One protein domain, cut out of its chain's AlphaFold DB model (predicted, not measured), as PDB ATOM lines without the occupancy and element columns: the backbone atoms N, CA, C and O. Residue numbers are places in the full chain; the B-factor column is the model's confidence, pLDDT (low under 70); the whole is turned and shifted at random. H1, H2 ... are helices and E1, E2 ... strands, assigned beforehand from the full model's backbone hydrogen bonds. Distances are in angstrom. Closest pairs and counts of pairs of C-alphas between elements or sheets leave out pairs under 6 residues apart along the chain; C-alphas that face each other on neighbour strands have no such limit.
ATOM      1  N   PHE A  35      32.482  22.990  16.382       96.88
ATOM      2  CA  PHE A  35      31.504  22.927  15.295       96.88
ATOM      3  C   PHE A  35      31.332  24.277  14.581       96.88
ATOM      4  O   PHE A  35      31.022  25.301  15.205       96.88
ATOM      5  N   ALA A  36      31.476  24.275  13.253       94.19
ATOM      6  CA  ALA A  36      31.371  25.455  12.402       94.19
ATOM      7  C   ALA A  36      29.905  25.847  12.139       94.19
ATOM      8  O   ALA A  36      29.324  25.549  11.093       94.19
ATOM      9  N   LYS A  37      29.302  26.585  13.080       92.25
ATOM     10  CA  LYS A  37      27.885  27.007  13.013       92.25
ATOM     11  C   LYS A  37      27.515  27.742  11.721       92.25
ATOM     12  O   LYS A  37      26.418  27.547  11.208       92.25
ATOM     13  N   THR A  38      28.426  28.547  11.175       88.00
ATOM     14  CA  THR A  38      28.206  29.327   9.944       88.00
ATOM     15  C   THR A  38      27.889  28.445   8.732       88.00
ATOM     16  O   THR A  38      27.153  28.868   7.842       88.00
ATOM     17  N   TYR A  39      28.394  27.208   8.705       83.56
ATOM     18  CA  TYR A  39      28.238  26.284   7.579       83.56
ATOM     19  C   TYR A  39      27.348  25.079   7.890       83.56
ATOM     20  O   TYR A  39      27.220  24.198   7.044       83.56
ATOM     21  N   ALA A  40      26.665  25.070   9.040       87.88
ATOM     22  CA  ALA A  40      25.907  23.923   9.543       87.88
ATOM     23  C   ALA A  40      24.943  23.288   8.521       87.88
ATOM     24  O   ALA A  40      24.779  22.076   8.509       87.88
ATOM     25  N   HIS A  41      24.328  24.091   7.644       85.75
ATOM     26  CA  HIS A  41      23.346  23.614   6.659       85.75
ATOM     27  C   HIS A  41      23.910  23.345   5.258       85.75
ATOM     28  O   HIS A  41      23.213  22.765   4.432       85.75
ATOM     29  N   LYS A  42      25.123  23.817   4.952       86.81
ATOM     30  CA  LYS A  42      25.712  23.730   3.600       86.81
ATOM     31  C   LYS A  42      26.900  22.782   3.543       86.81
ATOM     32  O   LYS A  42      27.098  22.103   2.545       86.81
ATOM     33  N   ALA A  43      27.694  22.799   4.600       86.38
ATOM     34  CA  ALA A  43      28.919  22.048   4.737       86.38
ATOM     35  C   ALA A  43      29.198  21.865   6.234       86.38
ATOM     36  O   ALA A  43      30.056  22.567   6.778       86.38
ATOM     37  N   PRO A  44      28.435  21.014   6.943       91.31
ATOM     38  CA  PRO A  44      28.679  20.773   8.359       91.31
ATOM     39  C   PRO A  44      30.106  20.246   8.526       91.31
ATOM     40  O   PRO A  44      30.514  19.321   7.833       91.31
ATOM     41  N   HIS A  45      30.892  20.876   9.391       93.69
ATOM     42  CA  HIS A  45      32.250  20.450   9.717       93.69
ATOM     43  C   HIS A  45      32.645  20.980  11.090       93.69
ATOM     44  O   HIS A  45      31.990  21.860  11.660       93.69
ATOM     45  N   GLU A  46      33.734  20.439  11.607       97.06
ATOM     46  CA  GLU A  46      34.370  20.906  12.824       97.06
ATOM     47  C   GLU A  46      35.812  21.294  12.547       97.06
ATOM     48  O   GLU A  46      36.394  20.896  11.538       97.06
ATOM     49  N   TYR A  47      36.400  22.070  13.450       97.31
ATOM     50  CA  TYR A  47      37.756  22.549  13.269       97.31
ATOM     51  C   TYR A  47      38.506  22.774  14.578       97.31
ATOM     52  O   TYR A  47      37.908  22.943  15.645       97.31
ATOM     53  N   VAL A  48      39.831  22.830  14.469       97.81
ATOM     54  CA  VAL A  48      40.741  23.371  15.482       97.81
ATOM     55  C   VAL A  48      41.676  24.397  14.853       97.81
ATOM     56  O   VAL A  48      42.005  24.318  13.672       97.81
ATOM     57  N   VAL A  49      42.096  25.379  15.647       96.62
ATOM     58  CA  VAL A  49      43.020  26.442  15.221       96.62
ATOM     59  C   VAL A  49      44.395  26.136  15.802       96.62
ATOM     60  O   VAL A  49      44.465  25.824  16.990       96.62
ATOM     61  N   ARG A  50      45.464  26.281  15.008       95.56
ATOM     62  CA  ARG A  50      46.867  26.031  15.397       95.56
ATOM     63  C   ARG A  50      47.208  26.505  16.816       95.56
ATOM     64  O   ARG A  50      47.635  25.717  17.647       95.56
ATOM     65  N   GLY A  51      46.898  27.758  17.154       93.38
ATOM     66  CA  GLY A  51      47.170  28.328  18.486       93.38
ATOM     67  C   GLY A  51      46.252  27.870  19.635       93.38
ATOM     68  O   GLY A  51      46.302  28.454  20.715       93.38
ATOM     69  N   LYS A  52      45.354  26.904  19.414       94.62
ATOM     70  CA  LYS A  52      44.356  26.422  20.394       94.62
ATOM     71  C   LYS A  52      44.266  24.896  20.461       94.62
ATOM     72  O   LYS A  52      43.304  24.370  21.024       94.62
ATOM     73  N   VAL A  53      45.221  24.192  19.863       96.88
ATOM     74  CA  VAL A  53      45.255  22.730  19.879       96.88
ATOM     75  C   VAL A  53      45.659  22.196  21.251       96.88
ATOM     76  O   VAL A  53      46.325  22.866  22.038       96.88
ATOM     77  N   ASN A  54      45.247  20.969  21.545       97.12
ATOM     78  CA  ASN A  54      45.766  20.194  22.659       97.12
ATOM     79  C   ASN A  54      46.993  19.413  22.172       97.12
ATOM     80  O   ASN A  54      46.848  18.323  21.624       97.12
ATOM     81  N   GLY A  55      48.179  19.997  22.296       95.25
ATOM     82  CA  GLY A  55      49.426  19.456  21.756       95.25
ATOM     83  C   GLY A  55      50.443  20.560  21.503       95.25
ATOM     84  O   GLY A  55      50.188  21.724  21.822       95.25
ATOM     85  N   SER A  56      51.593  20.194  20.948       96.88
ATOM     86  CA  SER A  56      52.604  21.156  20.514       96.88
ATOM     87  C   SER A  56      52.330  21.663  19.097       96.88
ATOM     88  O   SER A  56      51.565  21.070  18.328       96.88
ATOM     89  N   ASP A  57      52.962  22.782  18.753       95.81
ATOM     90  CA  ASP A  57      52.894  23.343  17.406       95.81
ATOM     91  C   ASP A  57      53.520  22.393  16.374       95.81
ATOM     92  O   ASP A  57      53.002  22.226  15.275       95.81
ATOM     93  N   GLU A  58      54.591  21.704  16.763       95.94
ATOM     94  CA  GLU A  58      55.281  20.714  15.942       95.94
ATOM     95  C   GLU A  58      54.391  19.504  15.650       95.94
ATOM     96  O   GLU A  58      54.370  19.031  14.517       95.94
ATOM     97  N   GLU A  59      53.618  19.023  16.631       97.06
ATOM     98  CA  GLU A  59      52.642  17.952  16.394       97.06
ATOM     99  C   GLU A  59      51.556  18.405  15.408       97.06
ATOM    100  O   GLU A  59      51.197  17.663  14.494       97.06
ATOM    101  N   PHE A  60      51.062  19.640  15.545       97.50
ATOM    102  CA  PHE A  60      50.084  20.197  14.610       97.50
ATOM    103  C   PHE A  60      50.660  20.310  13.195       97.50
ATOM    104  O   PHE A  60      50.026  19.881  12.230       97.50
ATOM    105  N   MET A  61      51.868  20.860  13.064       96.38
ATOM    106  CA  MET A  61      52.531  21.018  11.773       96.38
ATOM    107  C   MET A  61      52.882  19.671  11.139       96.38
ATOM    108  O   MET A  61      52.761  19.541   9.925       96.38
ATOM    109  N   HIS A  62      53.198  18.647  11.936       96.69
ATOM    110  CA  HIS A  62      53.367  17.284  11.439       96.69
ATOM    111  C   HIS A  62      52.090  16.760  10.762       96.69
ATOM    112  O   HIS A  62      52.162  16.220   9.661       96.69
ATOM    113  N   VAL A  63      50.908  16.989  11.353       97.38
ATOM    114  CA  VAL A  63      49.626  16.638  10.710       97.38
ATOM    115  C   VAL A  63      49.387  17.454   9.442       97.38
ATOM    116  O   VAL A  63      48.930  16.911   8.436       97.38
ATOM    117  N   VAL A  64      49.698  18.754   9.469       96.56
ATOM    118  CA  VAL A  64      49.567  19.617   8.288       96.56
ATOM    119  C   VAL A  64      50.410  19.081   7.136       96.56
ATOM    120  O   VAL A  64      49.879  18.897   6.041       96.56
ATOM    121  N   ASP A  65      51.688  18.808   7.379       95.06
ATOM    122  CA  ASP A  65      52.623  18.331   6.363       95.06
ATOM    123  C   ASP A  65      52.220  16.939   5.857       95.06
ATOM    124  O   ASP A  65      52.128  16.741   4.644       95.06
ATOM    125  N   TYR A  66      51.808  16.033   6.754       96.25
ATOM    126  CA  TYR A  66      51.285  14.719   6.376       96.25
ATOM    127  C   TYR A  66      50.100  14.821   5.402       96.25
ATOM    128  O   TYR A  66      50.059  14.105   4.399       96.25
ATOM    129  N   ILE A  67      49.151  15.735   5.649       95.62
ATOM    130  CA  ILE A  67      48.014  15.979   4.747       95.62
ATOM    131  C   ILE A  67      48.481  16.527   3.397       95.62
ATOM    132  O   ILE A  67      47.938  16.141   2.362       95.62
ATOM    133  N   GLN A  68      49.454  17.441   3.376       93.25
ATOM    134  CA  GLN A  68      49.941  18.014   2.118       93.25
ATOM    135  C   GLN A  68      50.653  16.974   1.243       93.25
ATOM    136  O   GLN A  68      50.479  16.994   0.023       93.25
ATOM    137  N   GLU A  69      51.417  16.073   1.863       93.75
ATOM    138  CA  GLU A  69      52.218  15.050   1.184       93.75
ATOM    139  C   GLU A  69      51.378  13.851   0.728       93.75
ATOM    140  O   GLU A  69      51.509  13.404  -0.410       93.75
ATOM    141  N   ASN A  70      50.471  13.369   1.583       93.44
ATOM    142  CA  ASN A  70      49.733  12.119   1.364       93.44
ATOM    143  C   ASN A  70      48.279  12.336   0.925       93.44
ATOM    144  O   ASN A  70      47.582  11.392   0.552       93.44
ATOM    145  N   GLY A  71      47.792  13.577   0.977       93.06
ATOM    146  CA  GLY A  71      46.400  13.881   0.696       93.06
ATOM    147  C   GLY A  71      46.026  13.749  -0.779       93.06
ATOM    148  O   GLY A  71      46.762  14.148  -1.696       93.06
ATOM    149  N   ILE A  72      44.798  13.293  -1.016       91.12
ATOM    150  CA  ILE A  72      44.165  13.387  -2.329       91.12
ATOM    151  C   ILE A  72      43.597  14.791  -2.524       91.12
ATOM    152  O   ILE A  72      43.083  15.415  -1.595       91.12
ATOM    153  N   THR A  73      43.717  15.322  -3.739       89.88
ATOM    154  CA  THR A  73      43.124  16.623  -4.061       89.88
ATOM    155  C   THR A  73      41.621  16.446  -4.250       89.88
ATOM    156  O   THR A  73      41.191  15.755  -5.172       89.88
ATOM    157  N   MET A  74      40.825  17.095  -3.405       86.69
ATOM    158  CA  MET A  74      39.374  17.207  -3.563       86.69
ATOM    159  C   MET A  74      38.972  18.679  -3.558       86.69
ATOM    160  O   MET A  74      39.774  19.561  -3.247       86.69
ATOM    161  N   TYR A  75      37.723  18.953  -3.915       80.06
ATOM    162  CA  TYR A  75      37.217  20.313  -4.029       80.06
ATOM    163  C   TYR A  75      36.200  20.605  -2.934       80.06
ATOM    164  O   TYR A  75      35.187  19.917  -2.808       80.06
ATOM    165  N   PHE A  76      36.454  21.669  -2.176       72.38
ATOM    166  CA  PHE A  76      35.441  22.317  -1.357       72.38
ATOM    167  C   PHE A  76      34.874  23.498  -2.142       72.38
ATOM    168  O   PHE A  76      35.561  24.500  -2.351       72.38
ATOM    169  N   TRP A  77      33.647  23.351  -2.648       75.19
ATOM    170  CA  TRP A  77      33.143  24.174  -3.754       75.19
ATOM    171  C   TRP A  77      34.123  24.172  -4.935       75.19
ATOM    172  O   TRP A  77      34.316  23.132  -5.550       75.19
ATOM    173  N   ASN A  78      34.757  25.306  -5.233       78.75
ATOM    174  CA  ASN A  78      35.737  25.442  -6.312       78.75
ATOM    175  C   ASN A  78      37.171  25.600  -5.786       78.75
ATOM    176  O   ASN A  78      38.075  25.920  -6.555       78.75
ATOM    177  N   HIS A  79      37.391  25.373  -4.490       81.31
ATOM    178  CA  HIS A  79      38.703  25.487  -3.867       81.31
ATOM    179  C   HIS A  79      39.337  24.096  -3.739       81.31
ATOM    180  O   HIS A  79      38.832  23.275  -2.962       81.31
ATOM    181  N   PRO A  80      40.406  23.798  -4.505       87.88
ATOM    182  CA  PRO A  80      41.126  22.543  -4.360       87.88
ATOM    183  C   PRO A  80      41.849  22.526  -3.011       87.88
ATOM    184  O   PRO A  80      42.601  23.444  -2.697       87.88
ATOM    185  N   ASN A  81      41.643  21.466  -2.237       90.31
ATOM    186  CA  ASN A  81      42.349  21.215  -0.985       90.31
ATOM    187  C   ASN A  81      42.841  19.765  -0.941       90.31
ATOM    188  O   ASN A  81      42.352  18.897  -1.668       90.31
ATOM    189  N   LYS A  82      43.831  19.514  -0.086       93.25
ATOM    190  CA  LYS A  82      44.350  18.176   0.202       93.25
ATOM    191  C   LYS A  82      43.571  17.550   1.352       93.25
ATOM    192  O   LYS A  82      43.400  18.194   2.388       93.25
ATOM    193  N   TYR A  83      43.122  16.314   1.150       93.88
ATOM    194  CA  TYR A  83      42.322  15.559   2.107       93.88
ATOM    195  C   TYR A  83      42.953  14.211   2.416       93.88
ATOM    196  O   TYR A  83      43.420  13.523   1.510       93.88
ATOM    197  N   ILE A  84      42.874  13.812   3.680       95.06
ATOM    198  CA  ILE A  84      43.086  12.427   4.112       95.06
ATOM    199  C   ILE A  84      41.808  11.899   4.766       95.06
ATOM    200  O   ILE A  84      41.024  12.678   5.318       95.06
ATOM    201  N   MET A  85      41.608  10.584   4.720       94.50
ATOM    202  CA  MET A  85      40.497   9.898   5.379       94.50
ATOM    203  C   MET A  85      41.060   9.018   6.488       94.50
ATOM    204  O   MET A  85      41.900   8.162   6.226       94.50
ATOM    205  N   ILE A  86      40.601   9.241   7.717       94.56
ATOM    206  CA  ILE A  86      40.998   8.462   8.889       94.56
ATOM    207  C   ILE A  86      39.730   8.103   9.661       94.56
ATOM    208  O   ILE A  86      38.975   8.980  10.089       94.56
ATOM    209  N   GLY A  87      39.491   6.802   9.830       93.06
ATOM    210  CA  GLY A  87      38.261   6.297  10.435       93.06
ATOM    211  C   GLY A  87      37.023   6.792   9.683       93.06
ATOM    212  O   GLY A  87      36.926   6.654   8.465       93.06
ATOM    213  N   GLU A  88      36.084   7.387  10.414       94.06
ATOM    214  CA  GLU A  88      34.819   7.902   9.872       94.06
ATOM    215  C   GLU A  88      34.900   9.365   9.410       94.06
ATOM    216  O   GLU A  88      33.885   9.947   9.036       94.06
ATOM    217  N   HIS A  89      36.088   9.979   9.422       95.81
ATOM    218  CA  HIS A  89      36.253  11.399   9.130       95.81
ATOM    219  C   HIS A  89      37.207  11.652   7.958       95.81
ATOM    220  O   HIS A  89      38.205  10.955   7.761       95.81
ATOM    221  N   GLN A  90      36.926  12.714   7.206       94.56
ATOM    222  CA  GLN A  90      37.888  13.363   6.316       94.56
ATOM    223  C   GLN A  90      38.493  14.591   6.993       94.56
ATOM    224  O   GLN A  90      37.788  15.306   7.708       94.56
ATOM    225  N   TYR A  91      39.765  14.869   6.711       96.50
ATOM    226  CA  TYR A  91      40.530  15.966   7.302       96.50
ATOM    227  C   TYR A  91      41.191  16.811   6.220       96.50
ATOM    228  O   TYR A  91      41.718  16.263   5.254       96.50
ATOM    229  N   TRP A  92      41.187  18.134   6.389       95.62
ATOM    230  CA  TRP A  92      41.873  19.063   5.486       95.62
ATOM    231  C   TRP A  92      42.336  20.317   6.217       95.62
ATOM    232  O   TRP A  92      41.772  20.714   7.239       95.62
ATOM    233  N   VAL A  93      43.349  20.972   5.660       95.38
ATOM    234  CA  VAL A  93      43.938  22.191   6.220       95.38
ATOM    235  C   VAL A  93      43.503  23.404   5.409       95.38
ATOM    236  O   VAL A  93      43.499  23.355   4.182       95.38
ATOM    237  N   MET A  94      43.181  24.501   6.090       92.75
ATOM    238  CA  MET A  94      43.100  25.832   5.485       92.75
ATOM    239  C   MET A  94      44.193  26.720   6.075       92.75
ATOM    240  O   MET A  94      44.310  26.806   7.298       92.75
ATOM    241  N   ARG A  95      44.982  27.363   5.209       91.62
ATOM    242  CA  ARG A  95      46.041  28.320   5.564       91.62
ATOM    243  C   ARG A  95      46.301  29.277   4.405       91.62
ATOM    244  O   ARG A  95      46.237  28.844   3.254       91.62
ATOM    245  N   ASP A  96      46.676  30.515   4.708       88.00
ATOM    246  CA  ASP A  96      47.090  31.508   3.705       88.00
ATOM    247  C   ASP A  96      48.581  31.374   3.336       88.00
ATOM    248  O   ASP A  96      49.023  31.833   2.281       88.00
ATOM    249  N   GLY A  97      49.375  30.702   4.177       89.62
ATOM    250  CA  GLY A  97      50.803  30.462   3.967       89.62
ATOM    251  C   GLY A  97      51.347  29.338   4.849       89.62
ATOM    252  O   GLY A  97      50.660  28.862   5.749       89.62
ATOM    253  N   LYS A  98      52.588  28.895   4.598       87.50
ATOM    254  CA  LYS A  98      53.192  27.749   5.309       87.50
ATOM    255  C   LYS A  98      53.207  27.936   6.830       87.50
ATOM    256  O   LYS A  98      52.841  27.010   7.546       87.50
ATOM    257  N   ASP A  99      53.559  29.136   7.284       87.56
ATOM    258  CA  ASP A  99      53.729  29.474   8.702       87.56
ATOM    259  C   ASP A  99      52.564  30.297   9.270       87.56
ATOM    260  O   ASP A  99      52.702  30.960  10.295       87.56
ATOM    261  N   ASP A 100      51.402  30.260   8.617       90.81
ATOM    262  CA  ASP A 100      50.234  31.034   9.023       90.81
ATOM    263  C   ASP A 100      49.751  30.621  10.435       90.81
ATOM    264  O   ASP A 100      49.390  29.453  10.654       90.81
ATOM    265  N   PRO A 101      49.722  31.542  11.422       88.69
ATOM    266  CA  PRO A 101      49.262  31.239  12.778       88.69
ATOM    267  C   PRO A 101      47.747  31.002  12.844       88.69
ATOM    268  O   PRO A 101      47.244  30.461  13.831       88.69
ATOM    269  N   THR A 102      47.016  31.396  11.800       92.62
ATOM    270  CA  THR A 102      45.581  31.165  11.651       92.62
ATOM    271  C   THR A 102      45.262  29.854  10.945       92.62
ATOM    272  O   THR A 102      44.090  29.591  10.703       92.62
ATOM    273  N   THR A 103      46.263  28.999  10.688       96.12
ATOM    274  CA  THR A 103      46.055  27.673  10.097       96.12
ATOM    275  C   THR A 103      45.001  26.884  10.878       96.12
ATOM    276  O   THR A 103      45.076  26.733  12.104       96.12
ATOM    277  N   ILE A 104      44.021  26.363  10.145       96.38
ATOM    278  CA  ILE A 104      42.915  25.571  10.672       96.38
ATOM    279  C   ILE A 104      43.029  24.144  10.144       96.38
ATOM    280  O   ILE A 104      43.133  23.937   8.936       96.38
ATOM    281  N   LEU A 105      42.932  23.170  11.046       97.50
ATOM    282  CA  LEU A 105      42.662  21.779  10.696       97.50
ATOM    283  C   LEU A 105      41.159  21.542  10.826       97.50
ATOM    284  O   LEU A 105      40.586  21.720  11.902       97.50
ATOM    285  N   ASN A 106      40.528  21.146   9.731       96.69
ATOM    286  CA  ASN A 106      39.114  20.820   9.673       96.69
ATOM    287  C   ASN A 106      38.913  19.307   9.667       96.69
ATOM    288  O   ASN A 106      39.766  18.566   9.175       96.69
ATOM    289  N   ARG A 107      37.743  18.871  10.137       96.38
ATOM    290  CA  ARG A 107      37.236  17.519   9.921       96.38
ATOM    291  C   ARG A 107      35.756  17.514   9.569       96.38
ATOM    292  O   ARG A 107      35.000  18.390   9.990       96.38
ATOM    293  N   CYS A 108      35.323  16.484   8.860       94.25
ATOM    294  CA  CYS A 108      33.909  16.155   8.756       94.25
ATOM    295  C   CYS A 108      33.701  14.645   8.686       94.25
ATOM    296  O   CYS A 108      34.535  13.935   8.135       94.25
ATOM    297  N   ASP A 109      32.573  14.195   9.220       93.12
ATOM    298  CA  ASP A 109      32.053  12.846   9.072       93.12
ATOM    299  C   ASP A 109      31.792  12.510   7.589       93.12
ATOM    300  O   ASP A 109      31.142  13.259   6.849       93.12
ATOM    301  N   LEU A 110      32.315  11.369   7.147       90.06
ATOM    302  CA  LEU A 110      32.184  10.867   5.781       90.06
ATOM    303  C   LEU A 110      30.724  10.586   5.397       90.06
ATOM    304  O   LEU A 110      30.375  10.701   4.225       90.06
ATOM    305  N   SER A 111      29.850  10.280   6.358       88.19
ATOM    306  CA  SER A 111      28.416  10.064   6.122       88.19
ATOM    307  C   SER A 111      27.681  11.327   5.658       88.19
ATOM    308  O   SER A 111      26.618  11.229   5.041       88.19
ATOM    309  N   GLN A 112      28.244  12.513   5.914       82.50
ATOM    310  CA  GLN A 112      27.647  13.797   5.536       82.50
ATOM    311  C   GLN A 112      27.864  14.144   4.059       82.50
ATOM    312  O   GLN A 112      27.160  15.005   3.525       82.50
ATOM    313  N   TYR A 113      28.809  13.488   3.378       75.25
ATOM    314  CA  TYR A 113      29.169  13.813   2.001       75.25
ATOM    315  C   TYR A 113      29.082  12.605   1.074       75.25
ATOM    316  O   TYR A 113      29.570  11.516   1.356       75.25
TER     317      TYR A 113
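This is residues 35 to 113 of the 129 residues of an uncharacterized protein of Agathobacter ruminis (UniProt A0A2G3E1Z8). A strongly twisted sheet of five strands, E1, E5, E4, E3, E2 in order across it and all antiparallel, has one helix, H1, packed crosswise over one face, making two layers. Residues 35 to 45 lead in before edge strand E1. The 79 printed residues hold the named elements E1, H1, E2, E3, E4, E5 along the chain, of mixed class. The whole is compact and rounded, with a radius of gyration of the C-alphas of 12.2 A and spans of 32 by 26 by 25 A.

Edge strand E1, residues 46 to 49, is the antiparallel neighbour of E5, residues 104 to 109, with N 46 and O 107 2.9 A apart. H1, residues 57 to 70, is on the sheet at a height of 9.4 A and runs across the strands, at 80 degrees to E3, residues 79 to 86, on the local plane. It lies over E3 and E4, residues 89 to 94, and only just over E5, on which 3 of its C-alphas fall. The closest C-alphas of H1 and E3 are those of Gln 68 and Lys 82, 5.9 A apart. Every O i to N i+4 pair of H1 is within hydrogen-bond range. E2, residues 72 to 76, begins a meander, E2 E3 E4 E5, each strand the antiparallel neighbour of the one before, in three hairpins. N 74 and O 81 are 2.9 A apart, N 91 and O 84 2.9 A, N 106 and O 92 2.8 A.

E1 begins at C-alpha 46 (34.370, 20.906, 12.824) and is 10.5 A long; H1 is 19.8 A, E2 12.5 A, E3 21.4 A, E4 16.4 A. E5, 16.8 A, ends at C-alpha 109 (32.053, 12.846, 9.072).

The farthest C-alphas, of His 41 and Glu 58, are 33.4 A apart. The printed part has no cut and no long link, and no printed residue is under 70 in pLDDT.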